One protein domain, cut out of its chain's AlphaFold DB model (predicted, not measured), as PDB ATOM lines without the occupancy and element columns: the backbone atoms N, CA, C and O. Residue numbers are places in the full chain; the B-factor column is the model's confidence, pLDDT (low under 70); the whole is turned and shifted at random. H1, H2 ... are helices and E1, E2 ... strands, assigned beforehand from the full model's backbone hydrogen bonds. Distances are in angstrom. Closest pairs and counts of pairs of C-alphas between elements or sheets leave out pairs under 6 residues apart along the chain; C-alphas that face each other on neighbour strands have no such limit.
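Overview. This is residues 5 to 137 of the 139 residues of an uncharacterized protein of [Ochrobactrum] quorumnocens (UniProt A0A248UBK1). Two antiparallel sheets of four strands share a corner where E5 of one runs on into E6 of the other, and the hairpin of E6 and E7 reaches out from there as an arm that makes the length. H1 is over the strongly twisted sheet E4 E3 E5 E8, while a long stretch with no named element, residues 58 to 83, joins the end of E4 to H2, the element whose centre is farthest from the mean of the C-alphas at 18.5 A, and its residues 65 to 70 stick out. The printed part has 133 residues, in the order E1 H1 E2 E3 E4 H2 E5 E6 E7 E8, and is mostly strand, with under half of its residues in named elements. It is only just compact, close to loose, with a radius of gyration of the C-alphas of 16.6 A and spans of 53 by 43 by 25 A.

Along the chain. E1, residues 5 to 7, begins at C-alpha 5 (49.920, 46.948, 50.138). H1 is residues 11 to 17, 10.2 A long, and E2 is residues 31 to 34. E3, residues 39 to 44, and E4, residues 52 to 57, measure 13.9 A and 14.9 A. H2 is residues 84 to 87. E5, residues 95 to 100, is 16.3 A long; E6, residues 102 to 110, 22.4 A; E7, residues 117 to 122, 15.7 A. E8, residues 131 to 136, is 16.3 A long and ends at C-alpha 136 (33.567, 42.756, 51.434).

Arrangement. The curled sheet runs E2 E1 E6 E7. Between E2 and E1, N 34 and O 5 are 2.8 A apart, within hydrogen-bond range; between E1 and E6, N 6 and O 102, 2.8 A. E6 pairs in a staggered way, with E1 over residues 102 to 103 and with E7 over 103 to 110, where N 107 and O 118 are 2.8 A apart. E5 runs on into E6 at 76 degrees. The other sheet runs E4 E3 E5 E8, with E4 and E8 as edge strands. N 44 and O 52 are 2.8 A apart in the hairpin E3 and E4, N 97 and O 43 2.8 A between E5 and E3, and N 98 and O 133 3.0 A between E5 and E8. E4, H2 and E5 form a split strand-helix-strand unit, two strands of one sheet with a helix between them along the chain and with E3 between them in the sheet, and its crossover is right-handed. H1 is on this sheet at a height of 9.6 A, over E5 and only just over E3, where 3 of its C-alphas fall; its closest C-alphas to E5 are Met 14 and Pro 99, 7.9 A. Every O i to N i+4 pair of H1 is within hydrogen-bond range; H2 is too short for one. H2 is not on either sheet.

Size, cuts and confidence. The C-alphas farthest apart are Ala 48 and Ile 113, 55.6 A. The printed part has no cut. The long links are H1 to E2 and E4 to H2. The mean pLDDT of the printed part is 88.9, with residue 10 and residues 27 to 29 under 70.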
ATOM      1  N   TYR A   5      49.438  48.328  50.169       94.75
ATOM      2  CA  TYR A   5      49.920  46.948  50.138       94.75
ATOM      3  C   TYR A   5      50.528  46.588  48.779       94.75
ATOM      4  O   TYR A   5      50.386  47.327  47.812       94.75
ATOM      5  N   ASN A   6      51.217  45.448  48.716       92.88
ATOM      6  CA  ASN A   6      51.787  44.905  47.483       92.88
ATOM      7  C   ASN A   6      51.179  43.545  47.168       92.88
ATOM      8  O   ASN A   6      50.960  42.732  48.074       92.88
ATOM      9  N   ILE A   7      51.027  43.271  45.877       89.94
ATOM     10  CA  ILE A   7      50.656  41.968  45.345       89.94
ATOM     11  C   ILE A   7      51.524  41.647  44.127       89.94
ATOM     12  O   ILE A   7      51.348  42.182  43.035       89.94
ATOM     13  N   THR A   8      52.504  40.767  44.319       83.69
ATOM     14  CA  THR A   8      53.474  40.412  43.276       83.69
ATOM     15  C   THR A   8      53.132  39.121  42.548       83.69
ATOM     16  O   THR A   8      53.650  38.867  41.467       83.69
ATOM     17  N   THR A   9      52.264  38.295  43.129       75.75
ATOM     18  CA  THR A   9      51.855  37.003  42.571       75.75
ATOM     19  C   THR A   9      50.402  36.739  42.942       75.75
ATOM     20  O   THR A   9      50.110  36.399  44.081       75.75
ATOM     21  N   TYR A  10      49.467  36.905  42.005       67.38
ATOM     22  CA  TYR A  10      48.048  36.667  42.296       67.38
ATOM     23  C   TYR A  10      47.438  35.567  41.422       67.38
ATOM     24  O   TYR A  10      46.809  34.680  41.974       67.38
ATOM     25  N   HIS A  11      47.664  35.514  40.106       71.31
ATOM     26  CA  HIS A  11      46.984  34.500  39.285       71.31
ATOM     27  C   HIS A  11      47.400  33.055  39.631       71.31
ATOM     28  O   HIS A  11      46.563  32.234  40.011       71.31
ATOM     29  N   GLU A  12      48.694  32.734  39.536       73.25
ATOM     30  CA  GLU A  12      49.187  31.378  39.820       73.25
ATOM     31  C   GLU A  12      49.021  31.013  41.299       73.25
ATOM     32  O   GLU A  12      48.619  29.902  41.638       73.25
ATOM     33  N   ALA A  13      49.275  31.970  42.190       76.38
ATOM     34  CA  ALA A  13      49.157  31.755  43.622       76.38
ATOM     35  C   ALA A  13      47.694  31.531  44.047       76.38
ATOM     36  O   ALA A  13      47.424  30.614  44.821       76.38
ATOM     37  N   MET A  14      46.732  32.260  43.472       79.62
ATOM     38  CA  MET A  14      45.308  32.017  43.722       79.62
ATOM     39  C   MET A  14      44.848  30.679  43.131       79.62
ATOM     40  O   MET A  14      44.067  29.996  43.779       79.62
ATOM     41  N   ARG A  15      45.382  30.219  41.986       78.81
ATOM     42  CA  ARG A  15      45.124  28.852  41.468       78.81
ATOM     43  C   ARG A  15      45.574  27.738  42.404       78.81
ATOM     44  O   ARG A  15      44.965  26.676  42.411       78.81
ATOM     45  N   ARG A  16      46.627  27.960  43.190       79.88
ATOM     46  CA  ARG A  16      47.080  26.980  44.191       79.88
ATOM     47  C   ARG A  16      46.161  26.937  45.413       79.88
ATOM     48  O   ARG A  16      46.069  25.897  46.055       79.88
ATOM     49  N   LEU A  17      45.503  28.051  45.732       80.88
ATOM     50  CA  LEU A  17      44.626  28.185  46.900       80.88
ATOM     51  C   LEU A  17      43.159  27.852  46.590       80.88
ATOM     52  O   LEU A  17      42.453  27.345  47.457       80.88
ATOM     53  N   PHE A  18      42.707  28.124  45.365       82.50
ATOM     54  CA  PHE A  18      41.320  27.987  44.935       82.50
ATOM     55  C   PHE A  18      41.230  27.023  43.744       82.50
ATOM     56  O   PHE A  18      41.741  27.346  42.670       82.50
ATOM     57  N   PRO A  19      40.565  25.859  43.899       78.69
ATOM     58  CA  PRO A  19      40.531  24.820  42.867       78.69
ATOM     59  C   PRO A  19      39.892  25.261  41.545       78.69
ATOM     60  O   PRO A  19      40.284  24.783  40.482       78.69
ATOM     61  N   LYS A  20      38.888  26.144  41.609       86.69
ATOM     62  CA  LYS A  20      38.109  26.597  40.456       86.69
ATOM     63  C   LYS A  20      37.660  28.042  40.660       86.69
ATOM     64  O   LYS A  20      37.082  28.360  41.695       86.69
ATOM     65  N   PHE A  21      37.968  28.897  39.689       90.50
ATOM     66  CA  PHE A  21      37.486  30.274  39.602       90.50
ATOM     67  C   PHE A  21      37.586  30.784  38.160       90.50
ATOM     68  O   PHE A  21      38.462  30.347  37.404       90.50
ATOM     69  N   GLY A  22      36.708  31.713  37.785       89.44
ATOM     70  CA  GLY A  22      36.836  32.487  36.548       89.44
ATOM     71  C   GLY A  22      37.874  33.595  36.718       89.44
ATOM     72  O   GLY A  22      37.906  34.236  37.760       89.44
ATOM     73  N   ASP A  23      38.737  33.829  35.731       87.94
ATOM     74  CA  ASP A  23      39.714  34.925  35.768       87.94
ATOM     75  C   ASP A  23      39.400  35.942  34.669       87.94
ATOM     76  O   ASP A  23      39.536  35.640  33.482       87.94
ATOM     77  N   VAL A  24      38.985  37.139  35.084       88.94
ATOM     78  CA  VAL A  24      38.666  38.270  34.203       88.94
ATOM     79  C   VAL A  24      39.605  39.456  34.431       88.94
ATOM     80  O   VAL A  24      39.326  40.565  33.977       88.94
ATOM     81  N   THR A  25      40.744  39.260  35.106       82.69
ATOM     82  CA  THR A  25      41.718  40.346  35.312       82.69
ATOM     83  C   THR A  25      42.508  40.678  34.049       82.69
ATOM     84  O   THR A  25      43.320  41.593  34.071       82.69
ATOM     85  N   ASN A  26      42.342  39.928  32.954       78.56
ATOM     86  CA  ASN A  26      43.223  39.974  31.781       78.56
ATOM     87  C   ASN A  26      44.707  39.722  32.115       78.56
ATOM     88  O   ASN A  26      45.579  40.093  31.333       78.56
ATOM     89  N   ARG A  27      45.002  39.070  33.252       69.50
ATOM     90  CA  ARG A  27      46.364  38.781  33.729       69.50
ATOM     91  C   ARG A  27      47.254  40.027  33.830       69.50
ATOM     92  O   ARG A  27      48.410  39.981  33.423       69.50
ATOM     93  N   VAL A  28      46.719  41.123  34.378       65.94
ATOM     94  CA  VAL A  28      47.491  42.339  34.706       65.94
ATOM     95  C   VAL A  28      48.798  41.994  35.436       65.94
ATOM     96  O   VAL A  28      48.844  41.080  36.258       65.94
ATOM     97  N   ASP A  29      49.862  42.731  35.157       69.19
ATOM     98  CA  ASP A  29      51.145  42.547  35.828       69.19
ATOM     99  C   ASP A  29      51.057  42.682  37.366       69.19
ATOM    100  O   ASP A  29      50.121  43.289  37.899       69.19
ATOM    101  N   PRO A  30      52.038  42.124  38.100       73.00
ATOM    102  CA  PRO A  30      52.271  42.408  39.515       73.00
ATOM    103  C   PRO A  30      52.051  43.883  39.880       73.00
ATOM    104  O   PRO A  30      52.664  44.771  39.289       73.00
ATOM    105  N   GLN A  31      51.218  44.150  40.889       77.62
ATOM    106  CA  GLN A  31      50.980  45.506  41.376       77.62
ATOM    107  C   GLN A  31      51.765  45.743  42.665       77.62
ATOM    108  O   GLN A  31      51.481  45.181  43.729       77.62
ATOM    109  N   LEU A  32      52.773  46.601  42.554       82.62
ATOM    110  CA  LEU A  32      53.415  47.225  43.700       82.62
ATOM    111  C   LEU A  32      52.667  48.510  44.054       82.62
ATOM    112  O   LEU A  32      52.090  49.161  43.188       82.62
ATOM    113  N   ASP A  33      52.703  48.853  45.333       89.56
ATOM    114  CA  ASP A  33      52.136  50.062  45.903       89.56
ATOM    115  C   ASP A  33      50.654  50.280  45.541       89.56
ATOM    116  O   ASP A  33      50.261  51.305  44.985       89.56
ATOM    117  N   VAL A  34      49.805  49.305  45.875       91.44
ATOM    118  CA  VAL A  34      48.350  49.417  45.717       91.44
ATOM    119  C   VAL A  34      47.803  50.389  46.763       91.44
ATOM    120  O   VAL A  34      47.805  50.088  47.960       91.44
ATOM    121  N   TYR A  35      47.336  51.551  46.306       93.12
ATOM    122  CA  TYR A  35      46.734  52.608  47.123       93.12
ATOM    123  C   TYR A  35      45.194  52.541  47.119       93.12
ATOM    124  O   TYR A  35      44.602  51.879  46.266       93.12
ATOM    125  N   PRO A  36      44.514  53.239  48.049       93.44
ATOM    126  CA  PRO A  36      43.076  53.478  47.971       93.44
ATOM    127  C   PRO A  36      42.696  54.096  46.624       93.44
ATOM    128  O   PRO A  36      43.520  54.772  46.006       93.44
ATOM    129  N   ASP A  37      41.461  53.870  46.182       90.88
ATOM    130  CA  ASP A  37      40.919  54.259  44.873       90.88
ATOM    131  C   ASP A  37      41.557  53.538  43.663       90.88
ATOM    132  O   ASP A  37      41.071  53.669  42.540       90.88
ATOM    133  N   TYR A  38      42.595  52.711  43.859       91.44
ATOM    134  CA  TYR A  38      43.228  51.975  42.758       91.44
ATOM    135  C   TYR A  38      42.481  50.658  42.484       91.44
ATOM    136  O   TYR A  38      41.941  50.041  43.412       91.44
ATOM    137  N   PRO A  39      42.455  50.185  41.222       91.19
ATOM    138  CA  PRO A  39      42.023  48.833  40.903       91.19
ATOM    139  C   PRO A  39      42.994  47.811  41.485       91.19
ATOM    140  O   PRO A  39      44.205  47.916  41.273       91.19
ATOM    141  N   ALA A  40      42.456  46.792  42.145       91.31
ATOM    142  CA  ALA A  40      43.231  45.709  42.721       91.31
ATOM    143  C   ALA A  40      42.555  44.345  42.511       91.31
ATOM    144  O   ALA A  40      41.319  44.276  42.464       91.31
ATOM    145  N   PRO A  41      43.339  43.256  42.390       91.75
ATOM    146  CA  PRO A  41      42.786  41.927  42.195       91.75
ATOM    147  C   PRO A  41      42.056  41.474  43.456       91.75
ATOM    148  O   PRO A  41      42.595  41.547  44.560       91.75
ATOM    149  N   VAL A  42      40.845  40.956  43.285       92.94
ATOM    150  CA  VAL A  42      40.065  40.305  44.339       92.94
ATOM    151  C   VAL A  42      39.406  39.055  43.784       92.94
ATOM    152  O   VAL A  42      38.924  39.052  42.653       92.94
ATOM    153  N   LEU A  43      39.353  37.998  44.588       93.44
ATOM    154  CA  LEU A  43      38.517  36.841  44.292       93.44
ATOM    155  C   LEU A  43      37.172  37.043  44.985       93.44
ATOM    156  O   LEU A  43      37.107  37.006  46.215       93.44
ATOM    157  N   ARG A  44      36.120  37.314  44.218       94.00
ATOM    158  CA  ARG A  44      34.773  37.588  44.727       94.00
ATOM    159  C   ARG A  44      33.843  36.409  44.492       94.00
ATOM    160  O   ARG A  44      33.989  35.690  43.509       94.00
ATOM    161  N   ASN A  45      32.857  36.248  45.364       92.44
ATOM    162  CA  ASN A  45      31.717  35.399  45.043       92.44
ATOM    163  C   ASN A  45      30.866  36.086  43.974       92.44
ATOM    164  O   ASN A  45      30.635  37.286  44.058       92.44
ATOM    165  N   VAL A  46      30.400  35.325  42.994       87.44
ATOM    166  CA  VAL A  46      29.388  35.743  42.017       87.44
ATOM    167  C   VAL A  46      28.142  34.886  42.233       87.44
ATOM    168  O   VAL A  46      28.226  33.793  42.796       87.44
ATOM    169  N   GLU A  47      26.964  35.406  41.894       80.31
ATOM    170  CA  GLU A  47      25.717  34.673  42.125       80.31
ATOM    171  C   GLU A  47      25.698  33.369  41.316       80.31
ATOM    172  O   GLU A  47      25.888  33.391  40.108       80.31
ATOM    173  N   ALA A  48      25.446  32.246  41.996       70.50
ATOM    174  CA  ALA A  48      25.256  30.909  41.419       70.50
ATOM    175  C   ALA A  48      26.424  30.303  40.603       70.50
ATOM    176  O   ALA A  48      26.284  29.174  40.134       70.50
ATOM    177  N   ASP A  49      27.572  30.981  40.512       77.19
ATOM    178  CA  ASP A  49      28.751  30.548  39.753       77.19
ATOM    179  C   ASP A  49      29.984  30.327  40.652       77.19
ATOM    180  O   ASP A  49      29.998  30.648  41.845       77.19
ATOM    181  N   ASP A  50      31.045  29.755  40.073       88.56
ATOM    182  CA  ASP A  50      32.350  29.696  40.736       88.56
ATOM    183  C   ASP A  50      32.862  31.113  41.038       88.56
ATOM    184  O   ASP A  50      32.581  32.034  40.270       88.56
ATOM    185  N   PRO A  51      33.668  31.308  42.100       91.44
ATOM    186  CA  PRO A  51      34.265  32.603  42.392       91.44
ATOM    187  C   PRO A  51      34.966  33.212  41.175       91.44
ATOM    188  O   PRO A  51      35.506  32.504  40.325       91.44
ATOM    189  N   GLU A  52      35.002  34.535  41.111       92.38
ATOM    190  CA  GLU A  52      35.613  35.268  40.008       92.38
ATOM    191  C   GLU A  52      36.771  36.124  40.517       92.38
ATOM    192  O   GLU A  52      36.620  36.921  41.446       92.38
ATOM    193  N   LEU A  53      37.943  35.958  39.912       91.88
ATOM    194  CA  LEU A  53      39.096  36.820  40.100       91.88
ATOM    195  C   LEU A  53      38.956  38.013  39.154       91.88
ATOM    196  O   LEU A  53      39.006  37.862  37.933       91.88
ATOM    197  N   THR A  54      38.770  39.198  39.722       91.94
ATOM    198  CA  THR A  54      38.499  40.430  38.976       91.94
ATOM    199  C   THR A  54      39.250  41.615  39.574       91.94
ATOM    200  O   THR A  54      39.775  41.534  40.685       91.94
ATOM    201  N   MET A  55      39.289  42.730  38.847       91.50
ATOM    202  CA  MET A  55      39.844  43.992  39.331       91.50
ATOM    203  C   MET A  55      38.713  44.858  39.886       91.50
ATOM    204  O   MET A  55      37.861  45.320  39.130       91.50
ATOM    205  N   LEU A  56      38.712  45.106  41.197       93.38
ATOM    206  CA  LEU A  56      37.792  46.057  41.830       93.38
ATOM    207  C   LEU A  56      38.555  47.252  42.383       93.38
ATOM    208  O   LEU A  56      39.718  47.149  42.762       93.38
ATOM    209  N   ARG A  57      37.872  48.390  42.477       93.88
ATOM    210  CA  ARG A  57      38.394  49.550  43.194       93.88
ATOM    211  C   ARG A  57      38.492  49.238  44.685       93.88
ATOM    212  O   ARG A  57      37.505  48.796  45.278       93.88
ATOM    213  N   TRP A  58      39.636  49.517  45.305       93.69
ATOM    214  CA  TRP A  58      39.801  49.354  46.751       93.69
ATOM    215  C   TRP A  58      39.141  50.493  47.543       93.69
ATOM    216  O   TRP A  58      39.818  51.273  48.199       93.69
ATOM    217  N   ASP A  59      37.808  50.568  47.493       92.75
ATOM    218  CA  ASP A  59      37.002  51.485  48.299       92.75
ATOM    219  C   ASP A  59      35.528  51.083  48.324       92.75
ATOM    220  O   ASP A  59      34.845  51.080  47.295       92.75
ATOM    221  N   MET A  60      35.001  50.828  49.522       94.81
ATOM    222  CA  MET A  60      33.562  50.688  49.724       94.81
ATOM    223  C   MET A  60      32.895  52.063  49.861       94.81
ATOM    224  O   MET A  60      33.535  52.994  50.344       94.81
ATOM    225  N   PRO A  61      31.606  52.217  49.515       93.00
ATOM    226  CA  PRO A  61      30.913  53.496  49.648       93.00
ATOM    227  C   PRO A  61      30.940  54.023  51.082       93.00
ATOM    228  O   PRO A  61      30.769  53.251  52.032       93.00
ATOM    229  N   MET A  62      31.082  55.334  51.251       91.25
ATOM    230  CA  MET A  62      30.956  55.976  52.558       91.25
ATOM    231  C   MET A  62      29.477  56.032  52.990       91.25
ATOM    232  O   MET A  62      28.588  56.187  52.147       91.25
ATOM    233  N   PRO A  63      29.150  55.903  54.293       89.56
ATOM    234  CA  PRO A  63      27.787  56.162  54.743       89.56
ATOM    235  C   PRO A  63      27.418  57.616  54.433       89.56
ATOM    236  O   PRO A  63      28.198  58.524  54.715       89.56
ATOM    237  N   ARG A  64      26.226  57.838  53.862       86.56
ATOM    238  CA  ARG A  64      25.800  59.156  53.347       86.56
ATOM    239  C   ARG A  64      25.905  60.281  54.379       86.56
ATOM    240  O   ARG A  64      26.241  61.399  54.020       86.56
ATOM    241  N   GLU A  65      25.663  59.972  55.647       87.19
ATOM    242  CA  GLU A  65      25.768  60.906  56.775       87.19
ATOM    243  C   GLU A  65      27.193  61.441  57.032       87.19
ATOM    244  O   GLU A  65      27.343  62.475  57.675       87.19
ATOM    245  N   PHE A  66      28.236  60.775  56.520       87.19
ATOM    246  CA  PHE A  66      29.635  61.206  56.652       87.19
ATOM    247  C   PHE A  66      30.204  61.853  55.384       87.19
ATOM    248  O   PHE A  66      31.363  62.281  55.390       87.19
ATOM    249  N   LEU A  67      29.413  61.955  54.310       88.81
ATOM    250  CA  LEU A  67      29.826  62.656  53.100       88.81
ATOM    251  C   LEU A  67      29.952  64.153  53.397       88.81
ATOM    252  O   LEU A  67      28.990  64.823  53.760       88.81
ATOM    253  N   LYS A  68      31.171  64.679  53.253       86.50
ATOM    254  CA  LYS A  68      31.468  66.114  53.428       86.50
ATOM    255  C   LYS A  68      31.276  66.915  52.142       86.50
ATOM    256  O   LYS A  68      31.164  68.134  52.190       86.50
ATOM    257  N   THR A  69      31.307  66.228  51.007       88.88
ATOM    258  CA  THR A  69      31.151  66.766  49.656       88.88
ATOM    259  C   THR A  69      30.374  65.749  48.820       88.88
ATOM    260  O   THR A  69      30.142  64.625  49.265       88.88
ATOM    261  N   GLU A  70      30.007  66.115  47.591       86.25
ATOM    262  CA  GLU A  70      29.396  65.181  46.631       86.25
ATOM    263  C   GLU A  70      30.357  64.062  46.187       86.25
ATOM    264  O   GLU A  70      29.926  63.035  45.668       86.25
ATOM    265  N   VAL A  71      31.663  64.243  46.414       86.44
ATOM    266  CA  VAL A  71      32.699  63.267  46.064       86.44
ATOM    267  C   VAL A  71      32.869  62.261  47.201       86.44
ATOM    268  O   VAL A  71      33.412  62.586  48.261       86.44
ATOM    269  N   ASP A  72      32.453  61.021  46.955       88.31
ATOM    270  CA  ASP A  72      32.704  59.901  47.860       88.31
ATOM    271  C   ASP A  72      34.161  59.431  47.739       88.31
ATOM    272  O   ASP A  72      34.566  58.865  46.723       88.31
ATOM    273  N   LYS A  73      34.944  59.664  48.798       86.75
ATOM    274  CA  LYS A  73      36.337  59.201  48.911       86.75
ATOM    275  C   LYS A  73      36.459  57.720  49.258       86.75
ATOM    276  O   LYS A  73      37.573  57.224  49.340       86.75
ATOM    277  N   GLY A  74      35.340  57.053  49.524       91.12
ATOM    278  CA  GLY A  74      35.311  55.653  49.883       91.12
ATOM    279  C   GLY A  74      35.798  55.352  51.297       91.12
ATOM    280  O   GLY A  74      36.171  56.222  52.094       91.12
ATOM    281  N   VAL A  75      35.724  54.069  51.627       93.44
ATOM    282  CA  VAL A  75      36.185  53.487  52.878       93.44
ATOM    283  C   VAL A  75      36.959  52.212  52.565       93.44
ATOM    284  O   VAL A  75      36.398  51.224  52.090       93.44
ATOM    285  N   THR A  76      38.238  52.215  52.927       93.75
ATOM    286  CA  THR A  76      39.181  51.119  52.656       93.75
ATOM    287  C   THR A  76      39.111  49.980  53.673       93.75
ATOM    288  O   THR A  76      39.489  48.851  53.370       93.75
ATOM    289  N   ASN A  77      38.650  50.263  54.900       93.69
ATOM    290  CA  ASN A  77      38.690  49.336  56.033       93.69
ATOM    291  C   ASN A  77      37.386  49.376  56.858       93.69
ATOM    292  O   ASN A  77      37.058  50.390  57.482       93.69
ATOM    293  N   ALA A  78      36.673  48.248  56.944       92.50
ATOM    294  CA  ALA A  78      35.435  48.115  57.716       92.50
ATOM    295  C   ALA A  78      35.696  47.567  59.134       92.50
ATOM    296  O   ALA A  78      35.929  46.377  59.321       92.50
ATOM    297  N   ARG A  79      35.637  48.434  60.159       91.50
ATOM    298  CA  ARG A  79      35.902  48.042  61.564       91.50
ATOM    299  C   ARG A  79      34.677  47.537  62.326       91.50
ATOM    300  O   ARG A  79      34.730  46.500  62.976       91.50
ATOM    301  N   ASN A  80      33.588  48.307  62.312       92.31
ATOM    302  CA  ASN A  80      32.386  47.998  63.088       92.31
ATOM    303  C   ASN A  80      31.342  47.304  62.213       92.31
ATOM    304  O   ASN A  80      30.417  47.951  61.724       92.31
ATOM    305  N   LEU A  81      31.461  45.985  62.055       92.00
ATOM    306  CA  LEU A  81      30.523  45.197  61.250       92.00
ATOM    307  C   LEU A  81      29.074  45.258  61.775       92.00
ATOM    308  O   LEU A  81      28.141  45.008  61.026       92.00
ATOM    309  N   LYS A  82      28.819  45.672  63.020       92.44
ATOM    310  CA  LYS A  82      27.439  45.814  63.524       92.44
ATOM    311  C   LYS A  82      26.714  47.053  62.973       92.44
ATOM    312  O   LYS A  82      25.491  47.142  63.088       92.44
ATOM    313  N   SER A  83      27.437  48.000  62.366       92.25
ATOM    314  CA  SER A  83      26.846  49.203  61.765       92.25
ATOM    315  C   SER A  83      25.816  48.856  60.683       92.25
ATOM    316  O   SER A  83      26.034  47.968  59.855       92.25
ATOM    317  N   SER A  84      24.702  49.595  60.656       91.69
ATOM    318  CA  SER A  84      23.675  49.516  59.604       91.69
ATOM    319  C   SER A  84      24.242  49.706  58.197       91.69
ATOM    320  O   SER A  84      23.690  49.164  57.239       91.69
ATOM    321  N   HIS A  85      25.349  50.439  58.065       93.56
ATOM    322  CA  HIS A  85      26.029  50.631  56.791       93.56
ATOM    323  C   HIS A  85      26.527  49.304  56.211       93.56
ATOM    324  O   HIS A  85      26.132  48.932  55.110       93.56
ATOM    325  N   TRP A  86      27.307  48.550  56.992       94.69
ATOM    326  CA  TRP A  86      27.958  47.312  56.549       94.69
ATOM    327  C   TRP A  86      27.040  46.093  56.540       94.69
ATOM    328  O   TRP A  86      27.329  45.129  55.838       94.69
ATOM    329  N   ARG A  87      25.947  46.095  57.319       93.56
ATOM    330  CA  ARG A  87      25.032  44.939  57.426       93.56
ATOM    331  C   ARG A  87      24.478  44.455  56.088       93.56
ATOM    332  O   ARG A  87      24.252  43.262  55.940       93.56
ATOM    333  N   ARG A  88      24.325  45.348  55.110       93.19
ATOM    334  CA  ARG A  88      23.814  45.009  53.774       93.19
ATOM    335  C   ARG A  88      24.792  44.215  52.892       93.19
ATOM    336  O   ARG A  88      24.358  43.676  51.891       93.19
ATOM    337  N   TRP A  89      26.077  44.150  53.258       94.94
ATOM    338  CA  TRP A  89      27.139  43.463  52.500       94.94
ATOM    339  C   TRP A  89      27.856  42.394  53.338       94.94
ATOM    340  O   TRP A  89      29.042  42.128  53.162       94.94
ATOM    341  N   GLN A  90      27.163  41.815  54.321       93.50
ATOM    342  CA  GLN A  90      27.720  40.759  55.179       93.50
ATOM    343  C   GLN A  90      27.316  39.348  54.779       93.50
ATOM    344  O   GLN A  90      27.893  38.383  55.292       93.50
ATOM    345  N   ALA A  91      26.346  39.219  53.886       93.50
ATOM    346  CA  ALA A  91      25.958  37.938  53.338       93.50
ATOM    347  C   ALA A  91      27.049  37.400  52.384       93.50
ATOM    348  O   ALA A  91      28.027  38.092  52.075       93.50
ATOM    349  N   VAL A  92      26.953  36.117  52.035       93.00
ATOM    350  CA  VAL A  92      28.027  35.358  51.369       93.00
ATOM    351  C   VAL A  92      28.349  35.932  49.990       93.00
ATOM    352  O   VAL A  92      29.518  36.011  49.620       93.00
ATOM    353  N   GLU A  93      27.339  36.403  49.271       92.94
ATOM    354  CA  GLU A  93      27.441  37.024  47.954       92.94
ATOM    355  C   GLU A  93      28.354  38.253  47.947       92.94
ATOM    356  O   GLU A  93      29.029  38.508  46.962       92.94
ATOM    357  N   SER A  94      28.459  38.976  49.065       95.06
ATOM    358  CA  SER A  94      29.297  40.175  49.190       95.06
ATOM    359  C   SER A  94      30.689  39.880  49.755       95.06
ATOM    360  O   SER A  94      31.396  40.806  50.146       95.06
ATOM    361  N   ARG A  95      31.114  38.614  49.849       94.56
ATOM    362  CA  ARG A  95      32.448  38.246  50.355       94.56
ATOM    363  C   ARG A  95      33.473  38.192  49.233       94.56
ATOM    364  O   ARG A  95      33.192  37.708  48.138       94.56
ATOM    365  N   CYS A  96      34.675  38.675  49.526       95.00
ATOM    366  CA  CYS A  96      35.821  38.522  48.644       95.00
ATOM    367  C   CYS A  96      37.107  38.252  49.431       95.00
ATOM    368  O   CYS A  96      37.200  38.494  50.637       95.00
ATOM    369  N   VAL A  97      38.105  37.735  48.727       94.56
ATOM    370  CA  VAL A  97      39.458  37.485  49.215       94.56
ATOM    371  C   VAL A  97      40.383  38.463  48.501       94.56
ATOM    372  O   VAL A  97      40.428  38.482  47.270       94.56
ATOM    373  N   VAL A  98      41.107  39.281  49.270       94.31
ATOM    374  CA  VAL A  98      42.040  40.284  48.733       94.31
ATOM    375  C   VAL A  98      43.472  39.756  48.873       94.31
ATOM    376  O   VAL A  98      44.011  39.800  49.984       94.31
ATOM    377  N   PRO A  99      44.085  39.215  47.806       93.06
ATOM    378  CA  PRO A  99      45.453  38.707  47.837       93.06
ATOM    379  C   PRO A  99      46.487  39.813  48.096       93.06
ATOM    380  O   PRO A  99      46.415  40.894  47.514       93.06
ATOM    381  N   ALA A 100      47.485  39.521  48.933       93.12
ATOM    382  CA  ALA A 100      48.612  40.409  49.220       93.12
ATOM    383  C   ALA A 100      49.874  39.619  49.618       93.12
ATOM    384  O   ALA A 100      49.787  38.537  50.192       93.12
ATOM    385  N   ASN A 101      51.059  40.172  49.347       93.31
ATOM    386  CA  ASN A 101      52.351  39.629  49.808       93.31
ATOM    387  C   ASN A 101      52.956  40.455  50.947       93.31
ATOM    388  O   ASN A 101      53.742  39.952  51.751       93.31
ATOM    389  N   SER A 102      52.593  41.735  51.033       94.88
ATOM    390  CA  SER A 102      53.001  42.623  52.120       94.88
ATOM    391  C   SER A 102      52.021  43.770  52.270       94.88
ATOM    392  O   SER A 102      51.470  44.225  51.272       94.88
ATOM    393  N   PHE A 103      51.882  44.313  53.471       96.44
ATOM    394  CA  PHE A 103      51.098  45.521  53.711       96.44
ATOM    395  C   PHE A 103      51.861  46.507  54.578       96.44
ATOM    396  O   PHE A 103      52.841  46.131  55.223       96.44
ATOM    397  N   SER A 104      51.434  47.766  54.594       95.69
ATOM    398  CA  SER A 104      52.142  48.799  55.334       95.69
ATOM    399  C   SER A 104      51.273  49.567  56.321       95.69
ATOM    400  O   SER A 104      50.060  49.715  56.161       95.69
ATOM    401  N   GLU A 105      51.929  50.071  57.362       94.12
ATOM    402  CA  GLU A 105      51.341  50.948  58.365       94.12
ATOM    403  C   GLU A 105      52.283  52.103  58.676       94.12
ATOM    404  O   GLU A 105      53.510  51.961  58.703       94.12
ATOM    405  N   TYR A 106      51.701  53.257  58.980       91.19
ATOM    406  CA  TYR A 106      52.473  54.367  59.512       91.19
ATOM    407  C   TYR A 106      52.893  54.083  60.955       91.19
ATOM    408  O   TYR A 106      52.068  53.749  61.809       91.19
ATOM    409  N   GLY A 107      54.172  54.302  61.247       87.75
ATOM    410  CA  GLY A 107      54.701  54.306  62.600       87.75
ATOM    411  C   GLY A 107      54.008  55.357  63.467       87.75
ATOM    412  O   GLY A 107      53.475  56.358  62.981       87.75
ATOM    413  N   GLN A 108      54.012  55.135  64.778       85.44
ATOM    414  CA  GLN A 108      53.329  56.032  65.712       85.44
ATOM    415  C   GLN A 108      54.040  57.387  65.830       85.44
ATOM    416  O   GLN A 108      53.382  58.427  65.894       85.44
ATOM    417  N   ASN A 109      55.374  57.372  65.775       88.25
ATOM    418  CA  ASN A 109      56.216  58.541  66.002       88.25
ATOM    419  C   ASN A 109      56.625  59.228  64.696       88.25
ATOM    420  O   ASN A 109      56.880  58.590  63.671       88.25
ATOM    421  N   LEU A 110      56.733  60.556  64.755       86.94
ATOM    422  CA  LEU A 110      57.288  61.354  63.669       86.94
ATOM    423  C   LEU A 110      58.809  61.207  63.645       86.94
ATOM    424  O   LEU A 110      59.463  61.240  64.688       86.94
ATOM    425  N   ALA A 111      59.387  61.091  62.452       84.94
ATOM    426  CA  ALA A 111      60.832  61.144  62.311       84.94
ATOM    427  C   ALA A 111      61.355  62.519  62.795       84.94
ATOM    428  O   ALA A 111      60.762  63.542  62.436       84.94
ATOM    429  N   PRO A 112      62.466  62.574  63.560       83.00
ATOM    430  CA  PRO A 112      62.932  63.810  64.195       83.00
ATOM    431  C   PRO A 112      63.152  64.969  63.217       83.00
ATOM    432  O   PRO A 112      62.803  66.106  63.535       83.00
ATOM    433  N   ILE A 113      63.677  64.649  62.029       86.56
ATOM    434  CA  ILE A 113      64.065  65.607  60.987       86.56
ATOM    435  C   ILE A 113      62.891  65.902  60.049       86.56
ATOM    436  O   ILE A 113      62.446  67.037  59.949       86.56
ATOM    437  N   THR A 114      62.351  64.882  59.378       86.62
ATOM    438  CA  THR A 114      61.352  65.092  58.314       86.62
ATOM    439  C   THR A 114      59.951  65.393  58.842       86.62
ATOM    440  O   THR A 114      59.078  65.745  58.054       86.62
ATOM    441  N   LYS A 115      59.707  65.204  60.150       86.38
ATOM    442  CA  LYS A 115      58.386  65.319  60.792       86.38
ATOM    443  C   LYS A 115      57.291  64.492  60.104       86.38
ATOM    444  O   LYS A 115      56.109  64.782  60.251       86.38
ATOM    445  N   ARG A 116      57.669  63.439  59.371       86.38
ATOM    446  CA  ARG A 116      56.756  62.480  58.733       86.38
ATOM    447  C   ARG A 116      56.762  61.166  59.498       86.38
ATOM    448  O   ARG A 116      57.792  60.768  60.049       86.38
ATOM    449  N   LYS A 117      55.620  60.481  59.523       88.25
ATOM    450  CA  LYS A 117      55.542  59.108  60.030       88.25
ATOM    451  C   LYS A 117      56.292  58.188  59.071       88.25
ATOM    452  O   LYS A 117      56.121  58.294  57.859       88.25
ATOM    453  N   ARG A 118      57.133  57.304  59.610       88.06
ATOM    454  CA  ARG A 118      57.791  56.262  58.811       88.06
ATOM    455  C   ARG A 118      56.763  55.224  58.380       88.06
ATOM    456  O   ARG A 118      55.821  54.969  59.123       88.06
ATOM    457  N   ILE A 119      56.951  54.637  57.209       90.69
ATOM    458  CA  ILE A 119      56.150  53.503  56.751       90.69
ATOM    459  C   ILE A 119      56.874  52.227  57.179       90.69
ATOM    460  O   ILE A 119      58.074  52.085  56.937       90.69
ATOM    461  N   HIS A 120      56.154  51.326  57.834       92.81
ATOM    462  CA  HIS A 120      56.629  49.996  58.194       92.81
ATOM    463  C   HIS A 120      55.909  48.968  57.338       92.81
ATOM    464  O   HIS A 120      54.685  49.011  57.234       92.81
ATOM    465  N   TRP A 121      56.673  48.053  56.747       94.75
ATOM    466  CA  TRP A 121      56.147  46.958  55.945       94.75
ATOM    467  C   TRP A 121      56.078  45.678  56.767       94.75
ATOM    468  O   TRP A 121      57.019  45.336  57.483       94.75
ATOM    469  N   PHE A 122      54.965  44.975  56.624       95.81
ATOM    470  CA  PHE A 122      54.664  43.713  57.273       95.81
ATOM    471  C   PHE A 122      54.533  42.636  56.204       95.81
ATOM    472  O   PHE A 122      53.888  42.835  55.173       95.81
ATOM    473  N   VAL A 123      55.161  41.498  56.467       96.31
ATOM    474  CA  VAL A 123      55.162  40.285  55.644       96.31
ATOM    475  C   VAL A 123      54.931  39.097  56.573       96.31
ATOM    476  O   VAL A 123      55.201  39.207  57.770       96.31
ATOM    477  N   LEU A 124      54.443  37.971  56.051       93.81
ATOM    478  CA  LEU A 124      54.302  36.762  56.870       93.81
ATOM    479  C   LEU A 124      55.662  36.208  57.318       93.81
ATOM    480  O   LEU A 124      55.817  35.809  58.468       93.81
ATOM    481  N   ASN A 125      56.634  36.186  56.408       94.75
ATOM    482  CA  ASN A 125      58.022  35.796  56.648       94.75
ATOM    483  C   ASN A 125      58.929  36.418  55.558       94.75
ATOM    484  O   ASN A 125      58.447  37.157  54.691       94.75
ATOM    485  N   GLU A 126      60.229  36.121  55.587       93.25
ATOM    486  CA  GLU A 126      61.220  36.664  54.642       93.25
ATOM    487  C   GLU A 126      60.972  36.273  53.173       93.25
ATOM    488  O   GLU A 126      61.322  37.036  52.274       93.25
ATOM    489  N   GLU A 127      60.302  35.143  52.922       91.94
ATOM    490  CA  GLU A 127      59.942  34.664  51.579       91.94
ATOM    491  C   GLU A 127      58.754  35.432  50.973       91.94
ATOM    492  O   GLU A 127      58.486  35.321  49.778       91.94
ATOM    493  N   LYS A 128      58.040  36.232  51.782       91.12
ATOM    494  CA  LYS A 128      56.857  37.022  51.384       91.12
ATOM    495  C   LYS A 128      55.774  36.189  50.669       91.12
ATOM    496  O   LYS A 128      55.297  36.596  49.600       91.12
ATOM    497  N   PRO A 129      55.355  35.040  51.235       90.94
ATOM    498  CA  PRO A 129      54.338  34.200  50.625       90.94
ATOM    499  C   PRO A 129      53.021  34.964  50.496       90.94
ATOM    500  O   PRO A 129      52.763  35.935  51.216       90.94
ATOM    501  N   LEU A 130      52.182  34.503  49.572       89.88
ATOM    502  CA  LEU A 130      50.847  35.053  49.415       89.88
ATOM    503  C   LEU A 130      50.034  34.827  50.696       89.88
ATOM    504  O   LEU A 130      49.954  33.712  51.211       89.88
ATOM    505  N   PHE A 131      49.386  35.883  51.166       92.12
ATOM    506  CA  PHE A 131      48.304  35.825  52.137       92.12
ATOM    507  C   PHE A 131      47.089  36.565  51.583       92.12
ATOM    508  O   PHE A 131      47.107  37.076  50.461       92.12
ATOM    509  N   ALA A 132      46.016  36.623  52.367       92.44
ATOM    510  CA  ALA A 132      44.849  37.391  51.982       92.44
ATOM    511  C   ALA A 132      44.219  38.153  53.141       92.44
ATOM    512  O   ALA A 132      44.203  37.688  54.283       92.44
ATOM    513  N   PHE A 133      43.637  39.304  52.815       95.19
ATOM    514  CA  PHE A 133      42.670  39.966  53.677       95.19
ATOM    515  C   PHE A 133      41.263  39.438  53.398       95.19
ATOM    516  O   PHE A 133      40.890  39.170  52.252       95.19
ATOM    517  N   ALA A 134      40.460  39.338  54.456       95.50
ATOM    518  CA  ALA A 134      39.026  39.132  54.331       95.50
ATOM    519  C   ALA A 134      38.370  40.436  53.862       95.50
ATOM    520  O   ALA A 134      38.441  41.454  54.554       95.50
ATOM    521  N   GLY A 135      37.738  40.400  52.693       95.75
ATOM    522  CA  GLY A 135      37.093  41.551  52.081       95.75
ATOM    523  C   GLY A 135      35.571  41.448  52.058       95.75
ATOM    524  O   GLY A 135      34.970  40.375  52.188       95.75
ATOM    525  N   ILE A 136      34.952  42.611  51.876       95.62
ATOM    526  CA  ILE A 136      33.567  42.756  51.434       95.62
ATOM    527  C   ILE A 136      33.579  43.501  50.100       95.62
ATOM    528  O   ILE A 136      34.407  44.392  49.909       95.62
ATOM    529  N   TRP A 137      32.680  43.149  49.189       95.44
ATOM    530  CA  TRP A 137      32.560  43.787  47.882       95.44
ATOM    531  C   TRP A 137      31.094  44.077  47.550       95.44
ATOM    532  O   TRP A 137      30.177  43.600  48.220       95.44
TER     533      TRP A 137